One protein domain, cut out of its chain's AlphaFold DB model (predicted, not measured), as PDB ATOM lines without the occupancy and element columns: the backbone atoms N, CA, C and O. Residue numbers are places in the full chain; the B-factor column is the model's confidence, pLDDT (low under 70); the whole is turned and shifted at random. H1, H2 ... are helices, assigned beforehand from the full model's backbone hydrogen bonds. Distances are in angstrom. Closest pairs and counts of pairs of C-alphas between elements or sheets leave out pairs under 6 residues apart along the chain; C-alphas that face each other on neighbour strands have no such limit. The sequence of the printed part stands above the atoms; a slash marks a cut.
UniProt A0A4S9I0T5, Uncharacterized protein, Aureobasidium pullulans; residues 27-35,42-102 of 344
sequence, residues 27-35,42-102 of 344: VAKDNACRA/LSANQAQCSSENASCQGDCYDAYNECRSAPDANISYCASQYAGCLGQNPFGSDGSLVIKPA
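What this domain is: This is residues 27 to 35 and 42 to 102 of the 344 residues of an uncharacterized protein of Aureobasidium pullulans (UniProt A0A4S9I0T5). One long helix, H2, has two shorter helices side by side with it, H1 near its beginning and H3 near its end, set nearly in one line, end to end, and both running opposite to H2. After H3 a stretch with no named element, residues 87 to 102, loops out to one side and folds back; at one end of the rod the turn of residues 69 to 74 sticks out. The 70 printed residues hold three named helices, in the order H1, H2, H3, and no named strand: the class is all helix. The whole is only just loose, close to compact, with a radius of gyration of the C-alphas of 13.8 A, and its C-alphas span 49 by 24 by 18 A.

Where its parts are: H1 is residues 27 to 34, 10.5 A from first to last C-alpha, and begins with C-alpha 27 at (93.828, 91.279, 115.819). H2 is residues 46 to 69, 34.8 A long, and begins with C-alpha 46 at (90.226, 78.530, 111.807). H3 is residues 75 to 86, 16.6 A long, and ends with C-alpha 86 at (97.861, 93.652, 119.909).

How they stand to each other: H1 touches H2 with residues 46 to 53 of H2 alone; the closest C-alphas, of Asp 30 and Asn 53, are 5.4 A apart. Their lines stand at a shallow tilt of 17 degrees, opposite ways. H2 and H3 touch and form a helical hairpin, with a shallow tilt of 13 degrees, opposite ways; their closest C-alphas, of Tyr 64 and Tyr 82, are 5.7 A apart. H1 and H3 are close but not clearly touching: their closest C-alphas, of Val 27 and Leu 86, are 6.2 A apart. In H1, H2 and H3 every O i to N i+4 pair is within hydrogen-bond range.

The domain as a whole: The two C-alphas farthest apart, of Leu 42 and Asp 72, are 49.3 A apart. Residues 36 to 41 are cut out, and C-alphas 35 and 42 are 9.3 A apart across the cut, which lies in the link from H1 to H2. The link from H2 to H3 is tight. The mean pLDDT of the printed part is 78.9; residues 42 to 44, 47 to 48, 51, 54 and 98 to 102 of this model are under 70.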
ATOM      1  N   VAL A  27      95.245  91.302 116.227       83.44
ATOM      2  CA  VAL A  27      93.828  91.279 115.819       83.44
ATOM      3  C   VAL A  27      93.665  91.425 114.303       83.44
ATOM      4  O   VAL A  27      92.846  90.749 113.687       83.44
ATOM      5  N   ALA A  28      94.454  92.295 113.676       84.50
ATOM      6  CA  ALA A  28      94.371  92.523 112.239       84.50
ATOM      7  C   ALA A  28      94.926  91.327 111.442       84.50
ATOM      8  O   ALA A  28      94.384  91.000 110.387       84.50
ATOM      9  N   LYS A  29      95.951  90.640 111.969       83.50
ATOM     10  CA  LYS A  29      96.476  89.386 111.406       83.50
ATOM     11  C   LYS A  29      95.480  88.229 111.539       83.50
ATOM     12  O   LYS A  29      95.278  87.513 110.565       83.50
ATOM     13  N   ASP A  30      94.815  88.088 112.685       82.06
ATOM     14  CA  ASP A  30      93.773  87.068 112.901       82.06
ATOM     15  C   ASP A  30      92.586  87.270 111.956       82.06
ATOM     16  O   ASP A  30      92.177  86.346 111.256       82.06
ATOM     17  N   ASN A  31      92.084  88.502 111.856       83.06
ATOM     18  CA  ASN A  31      90.992  88.841 110.944       83.06
ATOM     19  C   ASN A  31      91.364  88.599 109.474       83.06
ATOM     20  O   ASN A  31      90.525  88.143 108.700       83.06
ATOM     21  N   ALA A  32      92.614  88.878 109.088       83.31
ATOM     22  CA  ALA A  32      93.110  88.598 107.745       83.31
ATOM     23  C   ALA A  32      93.246  87.091 107.480       83.31
ATOM     24  O   ALA A  32      92.878  86.640 106.402       83.31
ATOM     25  N   CYS A  33      93.719  86.315 108.459       79.62
ATOM     26  CA  CYS A  33      93.808  84.862 108.347       79.62
ATOM     27  C   CYS A  33      92.419  84.225 108.232       79.62
ATOM     28  O   CYS A  33      92.209  83.345 107.409       79.62
ATOM     29  N   ARG A  34      91.442  84.685 109.021       79.00
ATOM     30  CA  ARG A  34      90.070  84.153 109.017       79.00
ATOM     31  C   ARG A  34      89.264  84.521 107.774       79.00
ATOM     32  O   ARG A  34      88.215  83.921 107.541       79.00
ATOM     33  N   ALA A  35      89.712  85.503 106.997       77.75
ATOM     34  CA  ALA A  35      89.076  85.841 105.736       77.75
ATOM     35  C   ALA A  35      89.280  84.697 104.730       77.75
ATOM     36  O   ALA A  35      90.388  84.206 104.533       77.75
ATOM     37  N   LEU A  42      88.456  79.052  99.317       57.19
ATOM     38  CA  LEU A  42      88.803  78.188 100.435       57.19
ATOM     39  C   LEU A  42      88.757  79.003 101.732       57.19
ATOM     40  O   LEU A  42      89.307  80.105 101.824       57.19
ATOM     41  N   SER A  43      88.080  78.459 102.742       61.22
ATOM     42  CA  SER A  43      88.139  79.014 104.095       61.22
ATOM     43  C   SER A  43      89.457  78.608 104.748       61.22
ATOM     44  O   SER A  43      89.903  77.466 104.613       61.22
ATOM     45  N   ALA A  44      90.105  79.551 105.431       63.97
ATOM     46  CA  ALA A  44      91.304  79.249 106.193       63.97
ATOM     47  C   ALA A  44      90.989  78.269 107.328       63.97
ATOM     48  O   ALA A  44      89.882  78.254 107.880       63.97
ATOM     49  N   ASN A  45      91.983  77.470 107.716       71.19
ATOM     50  CA  ASN A  45      91.869  76.643 108.904       71.19
ATOM     51  C   ASN A  45      91.732  77.555 110.133       71.19
ATOM     52  O   ASN A  45      92.701  78.153 110.600       71.19
ATOM     53  N   GLN A  46      90.518  77.651 110.675       70.94
ATOM     54  CA  GLN A  46      90.226  78.530 111.807       70.94
ATOM     55  C   GLN A  46      91.041  78.174 113.056       70.94
ATOM     56  O   GLN A  46      91.354  79.064 113.850       70.94
ATOM     57  N   ALA A  47      91.416  76.901 113.230       56.53
ATOM     58  CA  ALA A  47      92.287  76.481 114.322       56.53
ATOM     59  C   ALA A  47      93.712  77.028 114.135       56.53
ATOM     60  O   ALA A  47      94.308  77.516 115.091       56.53
ATOM     61  N   GLN A  48      94.214  77.045 112.898       68.75
ATOM     62  CA  GLN A  48      95.520  77.620 112.577       68.75
ATOM     63  C   GLN A  48      95.544  79.139 112.794       68.75
ATOM     64  O   GLN A  48      96.432  79.635 113.481       68.75
ATOM     65  N   CYS A  49      94.529  79.871 112.322       71.31
ATOM     66  CA  CYS A  49      94.428  81.315 112.569       71.31
ATOM     67  C   CYS A  49      94.373  81.647 114.067       71.31
ATOM     68  O   CYS A  49      95.036  82.569 114.539       71.31
ATOM     69  N   SER A  50      93.632  80.839 114.834       70.12
ATOM     70  CA  SER A  50      93.560  80.978 116.292       70.12
ATOM     71  C   SER A  50      94.922  80.742 116.959       70.12
ATOM     72  O   SER A  50      95.290  81.492 117.861       70.12
ATOM     73  N   SER A  51      95.685  79.746 116.493       62.03
ATOM     74  CA  SER A  51      97.039  79.449 116.978       62.03
ATOM     75  C   SER A  51      98.023  80.585 116.680       62.03
ATOM     76  O   SER A  51      98.811  80.966 117.545       62.03
ATOM     77  N   GLU A  52      97.978  81.150 115.474       73.50
ATOM     78  CA  GLU A  52      98.859  82.244 115.053       73.50
ATOM     79  C   GLU A  52      98.545  83.550 115.805       73.50
ATOM     80  O   GLU A  52      99.460  84.266 116.223       73.50
ATOM     81  N   ASN A  53      97.262  83.836 116.051       78.12
ATOM     82  CA  ASN A  53      96.840  84.974 116.866       78.12
ATOM     83  C   ASN A  53      97.300  84.829 118.324       78.12
ATOM     84  O   ASN A  53      97.826  85.782 118.894       78.12
ATOM     85  N   ALA A  54      97.154  83.640 118.920       68.06
ATOM     86  CA  ALA A  54      97.596  83.378 120.289       68.06
ATOM     87  C   ALA A  54      99.117  83.547 120.449       68.06
ATOM     88  O   ALA A  54      99.561  84.217 121.380       68.06
ATOM     89  N   SER A  55      99.902  83.019 119.502       72.62
ATOM     90  CA  SER A  55     101.361  83.199 119.469       72.62
ATOM     91  C   SER A  55     101.745  84.683 119.401       72.62
ATOM     92  O   SER A  55     102.502  85.178 120.234       72.62
ATOM     93  N   CYS A  56     101.109  85.436 118.495       80.88
ATOM     94  CA  CYS A  56     101.307  86.881 118.376       80.88
ATOM     95  C   CYS A  56     100.989  87.627 119.683       80.88
ATOM     96  O   CYS A  56     101.736  88.513 120.096       80.88
ATOM     97  N   GLN A  57      99.886  87.272 120.352       78.94
ATOM     98  CA  GLN A  57      99.505  87.885 121.625       78.94
ATOM     99  C   GLN A  57     100.535  87.599 122.725       78.94
ATOM    100  O   GLN A  57     100.849  88.513 123.491       78.94
ATOM    101  N   GLY A  58     101.072  86.372 122.774       73.12
ATOM    102  CA  GLY A  58     102.157  85.958 123.669       73.12
ATOM    103  C   GLY A  58     103.418  86.799 123.494       73.12
ATOM    104  O   GLY A  58     103.864  87.427 124.454       73.12
ATOM    105  N   ASP A  59     103.911  86.920 122.260       77.94
ATOM    106  CA  ASP A  59     105.097  87.727 121.939       77.94
ATOM    107  C   ASP A  59     104.929  89.197 122.370       77.94
ATOM    108  O   ASP A  59     105.833  89.809 122.944       77.94
ATOM    109  N   CYS A  60     103.740  89.772 122.147       84.25
ATOM    110  CA  CYS A  60     103.429  91.135 122.579       84.25
ATOM    111  C   CYS A  60     103.507  91.306 124.104       84.25
ATOM    112  O   CYS A  60     103.892  92.370 124.594       84.25
ATOM    113  N   TYR A  61     103.110  90.285 124.862       79.06
ATOM    114  CA  TYR A  61     103.113  90.324 126.321       79.06
ATOM    115  C   TYR A  61     104.501  90.102 126.913       79.06
ATOM    116  O   TYR A  61     104.856  90.775 127.882       79.06
ATOM    117  N   ASP A  62     105.308  89.235 126.309       78.12
ATOM    118  CA  ASP A  62     106.709  89.074 126.687       78.12
ATOM    119  C   ASP A  62     107.468  90.395 126.499       78.12
ATOM    120  O   ASP A  62     108.095  90.878 127.443       78.12
ATOM    121  N   ALA A  63     107.282  91.067 125.357       81.12
ATOM    122  CA  ALA A  63     107.850  92.394 125.106       81.12
ATOM    123  C   ALA A  63     107.343  93.464 126.098       81.12
ATOM    124  O   ALA A  63     108.094  94.350 126.521       81.12
ATOM    125  N   TYR A  64     106.071  93.393 126.503       83.81
ATOM    126  CA  TYR A  64     105.501  94.280 127.520       83.81
ATOM    127  C   TYR A  64     106.145  94.073 128.895       83.81
ATOM    128  O   TYR A  64     106.501  95.048 129.564       83.81
ATOM    129  N   ASN A  65     106.312  92.821 129.322       80.31
ATOM    130  CA  ASN A  65     106.929  92.492 130.605       80.31
ATOM    131  C   ASN A  65     108.421  92.828 130.619       80.31
ATOM    132  O   ASN A  65     108.903  93.391 131.602       80.31
ATOM    133  N   GLU A  66     109.127  92.553 129.523       85.12
ATOM    134  CA  GLU A  66     110.525  92.936 129.350       85.12
ATOM    135  C   GLU A  66     110.682  94.457 129.495       85.12
ATOM    136  O   GLU A  66     111.426  94.911 130.366       85.12
ATOM    137  N   CYS A  67     109.882  95.243 128.759       89.88
ATOM    138  CA  CYS A  67     109.858  96.706 128.850       89.88
ATOM    139  C   CYS A  67     109.632  97.196 130.283       89.88
ATOM    140  O   CYS A  67     110.329  98.088 130.756       89.88
ATOM    141  N   ARG A  68     108.680  96.598 131.005       89.50
ATOM    142  CA  ARG A  68     108.347  96.992 132.382       89.50
ATOM    143  C   ARG A  68     109.396  96.616 133.417       89.50
ATOM    144  O   ARG A  68     109.417  97.224 134.485       89.50
ATOM    145  N   SER A  69     110.202  95.599 133.141       85.94
ATOM    146  CA  SER A  69     111.264  95.144 134.040       85.94
ATOM    147  C   SER A  69     112.563  95.945 133.898       85.94
ATOM    148  O   SER A  69     113.456  95.809 134.735       85.94
ATOM    149  N   ALA A  70     112.666  96.801 132.874       88.19
ATOM    150  CA  ALA A  70     113.827  97.651 132.659       88.19
ATOM    151  C   ALA A  70     113.921  98.793 133.703       88.19
ATOM    152  O   ALA A  70     112.897  99.349 134.115       88.19
ATOM    153  N   PRO A  71     115.139  99.189 134.122       91.44
ATOM    154  CA  PRO A  71     115.345 100.370 134.960       91.44
ATOM    155  C   PRO A  71     114.807 101.633 134.279       91.44
ATOM    156  O   PRO A  71     114.982 101.805 133.074       91.44
ATOM    157  N   ASP A  72     114.156 102.509 135.049       88.69
ATOM    158  CA  ASP A  72     113.571 103.774 134.571       88.69
ATOM    159  C   ASP A  72     112.565 103.619 133.408       88.69
ATOM    160  O   ASP A  72     112.309 104.563 132.652       88.69
ATOM    161  N   ALA A  73     111.958 102.435 133.266       91.44
ATOM    162  CA  ALA A  73     110.973 102.165 132.230       91.44
ATOM    163  C   ALA A  73     109.765 103.106 132.327       91.44
ATOM    164  O   ALA A  73     109.072 103.188 133.346       91.44
ATOM    165  N   ASN A  74     109.445 103.771 131.216       91.69
ATOM    166  CA  ASN A  74     108.199 104.515 131.100       91.69
ATOM    167  C   ASN A  74     107.037 103.527 130.922       91.69
ATOM    168  O   ASN A  74     106.786 103.013 129.833       91.69
ATOM    169  N   ILE A  75     106.306 103.280 132.004       85.38
ATOM    170  CA  ILE A  75     105.222 102.291 132.036       85.38
ATOM    171  C   ILE A  75     104.088 102.640 131.062       85.38
ATOM    172  O   ILE A  75     103.518 101.743 130.441       85.38
ATOM    173  N   SER A  76     103.801 103.929 130.874       87.44
ATOM    174  CA  SER A  76     102.811 104.397 129.898       87.44
ATOM    175  C   SER A  76     103.263 104.128 128.461       87.44
ATOM    176  O   SER A  76     102.441 103.790 127.614       87.44
ATOM    177  N   TYR A  77     104.570 104.215 128.198       90.00
ATOM    178  CA  TYR A  77     105.155 103.840 126.912       90.00
ATOM    179  C   TYR A  77     105.109 102.321 126.686       90.00
ATOM    180  O   TYR A  77     104.684 101.874 125.623       90.00
ATOM    181  N   CYS A  78     105.438 101.504 127.693       91.44
ATOM    182  CA  CYS A  78     105.284 100.049 127.596       91.44
ATOM    183  C   CYS A  78     103.821  99.660 127.305       91.44
ATOM    184  O   CYS A  78     103.556  98.820 126.448       91.44
ATOM    185  N   ALA A  79     102.864 100.311 127.974       86.50
ATOM    186  CA  ALA A  79     101.437 100.099 127.744       86.50
ATOM    187  C   ALA A  79     101.003 100.488 126.319       86.50
ATOM    188  O   ALA A  79     100.261  99.734 125.688       86.50
ATOM    189  N   SER A  80     101.494 101.612 125.778       87.88
ATOM    190  CA  SER A  80     101.183 102.010 124.399       87.88
ATOM    191  C   SER A  80     101.779 101.057 123.364       87.88
ATOM    192  O   SER A  80     101.109 100.729 122.387       87.88
ATOM    193  N   GLN A  81     103.000 100.563 123.596       90.56
ATOM    194  CA  GLN A  81     103.637  99.578 122.719       90.56
ATOM    195  C   GLN A  81     102.885  98.242 122.743       90.56
ATOM    196  O   GLN A  81     102.686  97.630 121.695       90.56
ATOM    197  N   TYR A  82     102.396  97.826 123.913       88.50
ATOM    198  CA  TYR A  82     101.617  96.597 124.051       88.50
ATOM    199  C   TYR A  82     100.262  96.675 123.339       88.50
ATOM    200  O   TYR A  82      99.929  95.797 122.544       88.50
ATOM    201  N   ALA A  83      99.509  97.761 123.544       89.06
ATOM    202  CA  ALA A  83      98.244  97.985 122.844       89.06
ATOM    203  C   ALA A  83      98.435  98.083 121.320       89.06
ATOM    204  O   ALA A  83      97.642  97.532 120.554       89.06
ATOM    205  N   GLY A  84      99.518  98.733 120.879       89.81
ATOM    206  CA  GLY A  84      99.905  98.789 119.469       89.81
ATOM    207  C   GLY A  84     100.193  97.406 118.883       89.81
ATOM    208  O   GLY A  84      99.674  97.078 117.821       89.81
ATOM    209  N   CYS A  85     100.950  96.573 119.602       89.94
ATOM    210  CA  CYS A  85     101.298  95.212 119.189       89.94
ATOM    211  C   CYS A  85     100.059  94.310 119.038       89.94
ATOM    212  O   CYS A  85      99.904  93.599 118.043       89.94
ATOM    213  N   LEU A  86      99.120  94.394 119.984       85.50
ATOM    214  CA  LEU A  86      97.861  93.652 119.909       85.50
ATOM    215  C   LEU A  86      96.922  94.188 118.818       85.50
ATOM    216  O   LEU A  86      96.135  93.427 118.252       85.50
ATOM    217  N   GLY A  87      96.995  95.487 118.519       87.88
ATOM    218  CA  GLY A  87      96.020  96.183 117.679       87.88
ATOM    219  C   GLY A  87      94.695  96.468 118.396       87.88
ATOM    220  O   GLY A  87      93.692  96.735 117.741       87.88
ATOM    221  N   GLN A  88      94.675  96.393 119.730       85.88
ATOM    222  CA  GLN A  88      93.520  96.676 120.587       85.88
ATOM    223  C   GLN A  88      93.980  97.106 121.983       85.88
ATOM    224  O   GLN A  88      95.108  96.813 122.371       85.88
ATOM    225  N   ASN A  89      93.114  97.781 122.747       86.00
ATOM    226  CA  ASN A  89      93.424  98.189 124.118       86.00
ATOM    227  C   ASN A  89      93.266  97.001 125.094       86.00
ATOM    228  O   ASN A  89      92.140  96.543 125.285       86.00
ATOM    229  N   PRO A  90      94.348  96.526 125.741       81.62
ATOM    230  CA  PRO A  90      94.290  95.427 126.697       81.62
ATOM    231  C   PRO A  90      94.050  95.880 128.136       81.62
ATOM    232  O   PRO A  90      94.164  95.051 129.035       81.62
ATOM    233  N   PHE A  91      93.743  97.159 128.377       86.00
ATOM    234  CA  PHE A  91      93.564  97.723 129.713       86.00
ATOM    235  C   PHE A  91      92.102  98.094 129.995       86.00
ATOM    236  O   PHE A  91      91.453  98.770 129.195       86.00
ATOM    237  N   GLY A  92      91.605  97.674 131.160       79.81
ATOM    238  CA  GLY A  92      90.324  98.087 131.721       79.81
ATOM    239  C   GLY A  92      90.343  99.535 132.218       79.81
ATOM    240  O   GLY A  92      91.381 100.198 132.256       79.81
ATOM    241  N   SER A  93      89.177 100.038 132.624       76.94
ATOM    242  CA  SER A  93      89.013 101.405 133.147       76.94
ATOM    243  C   SER A  93      89.784 101.669 134.447       76.94
ATOM    244  O   SER A  93      90.070 102.820 134.767       76.94
ATOM    245  N   ASP A  94      90.140 100.615 135.175       76.88
ATOM    246  CA  ASP A  94      90.964 100.621 136.383       76.88
ATOM    247  C   ASP A  94      92.468 100.432 136.094       76.88
ATOM    248  O   ASP A  94      93.278 100.363 137.017       76.88
ATOM    249  N   GLY A  95      92.857 100.343 134.816       71.94
ATOM    250  CA  GLY A  95      94.231 100.078 134.391       71.94
ATOM    251  C   GLY A  95      94.660  98.614 134.530       71.94
ATOM    252  O   GLY A  95      95.825  98.300 134.273       71.94
ATOM    253  N   SER A  96      93.748  97.711 134.913       75.00
ATOM    254  CA  SER A  96      94.006  96.270 134.938       75.00
ATOM    255  C   SER A  96      94.117  95.709 133.521       75.00
ATOM    256  O   SER A  96      93.516  96.222 132.581       75.00
ATOM    257  N   LEU A  97      94.902  94.646 133.345       72.38
ATOM    258  CA  LEU A  97      94.974  93.943 132.065       72.38
ATOM    259  C   LEU A  97      93.737  93.060 131.881       72.38
ATOM    260  O   LEU A  97      93.576  92.082 132.611       72.38
ATOM    261  N   VAL A  98      92.918  93.377 130.879       69.50
ATOM    262  CA  VAL A  98      91.773  92.563 130.433       69.50
ATOM    263  C   VAL A  98      92.175  91.504 129.404       69.50
ATOM    264  O   VAL A  98      91.425  90.562 129.164       69.50
ATOM    265  N   ILE A  99      93.368  91.633 128.815       61.66
ATOM    266  CA  ILE A  99      93.977  90.645 127.919       61.66
ATOM    267  C   ILE A  99      95.356  90.306 128.490       61.66
ATOM    268  O   ILE A  99      96.249  91.151 128.509       61.66
ATOM    269  N   LYS A 100      95.515  89.075 128.982       59.31
ATOM    270  CA  LYS A 100      96.806  88.491 129.363       59.31
ATOM    271  C   LYS A 100      96.965  87.167 128.615       59.31
ATOM    272  O   LYS A 100      96.105  86.301 128.780       59.31
ATOM    273  N   PRO A 101      98.022  86.984 127.813       57.72
ATOM    274  CA  PRO A 101      98.426  85.659 127.373       57.72
ATOM    275  C   PRO A 101      98.804  84.821 128.585       57.72
ATOM    276  O   PRO A 101      99.262  85.358 129.600       57.72
ATOM    277  N   ALA A 102      98.576  83.516 128.486       49.38
ATOM    278  CA  ALA A 102      98.837  82.595 129.578       49.38
ATOM    279  C   ALA A 102     100.274  82.757 130.100       49.38
ATOM    280  O   ALA A 102     101.248  82.801 129.347       49.38
TER     281      ALA A 102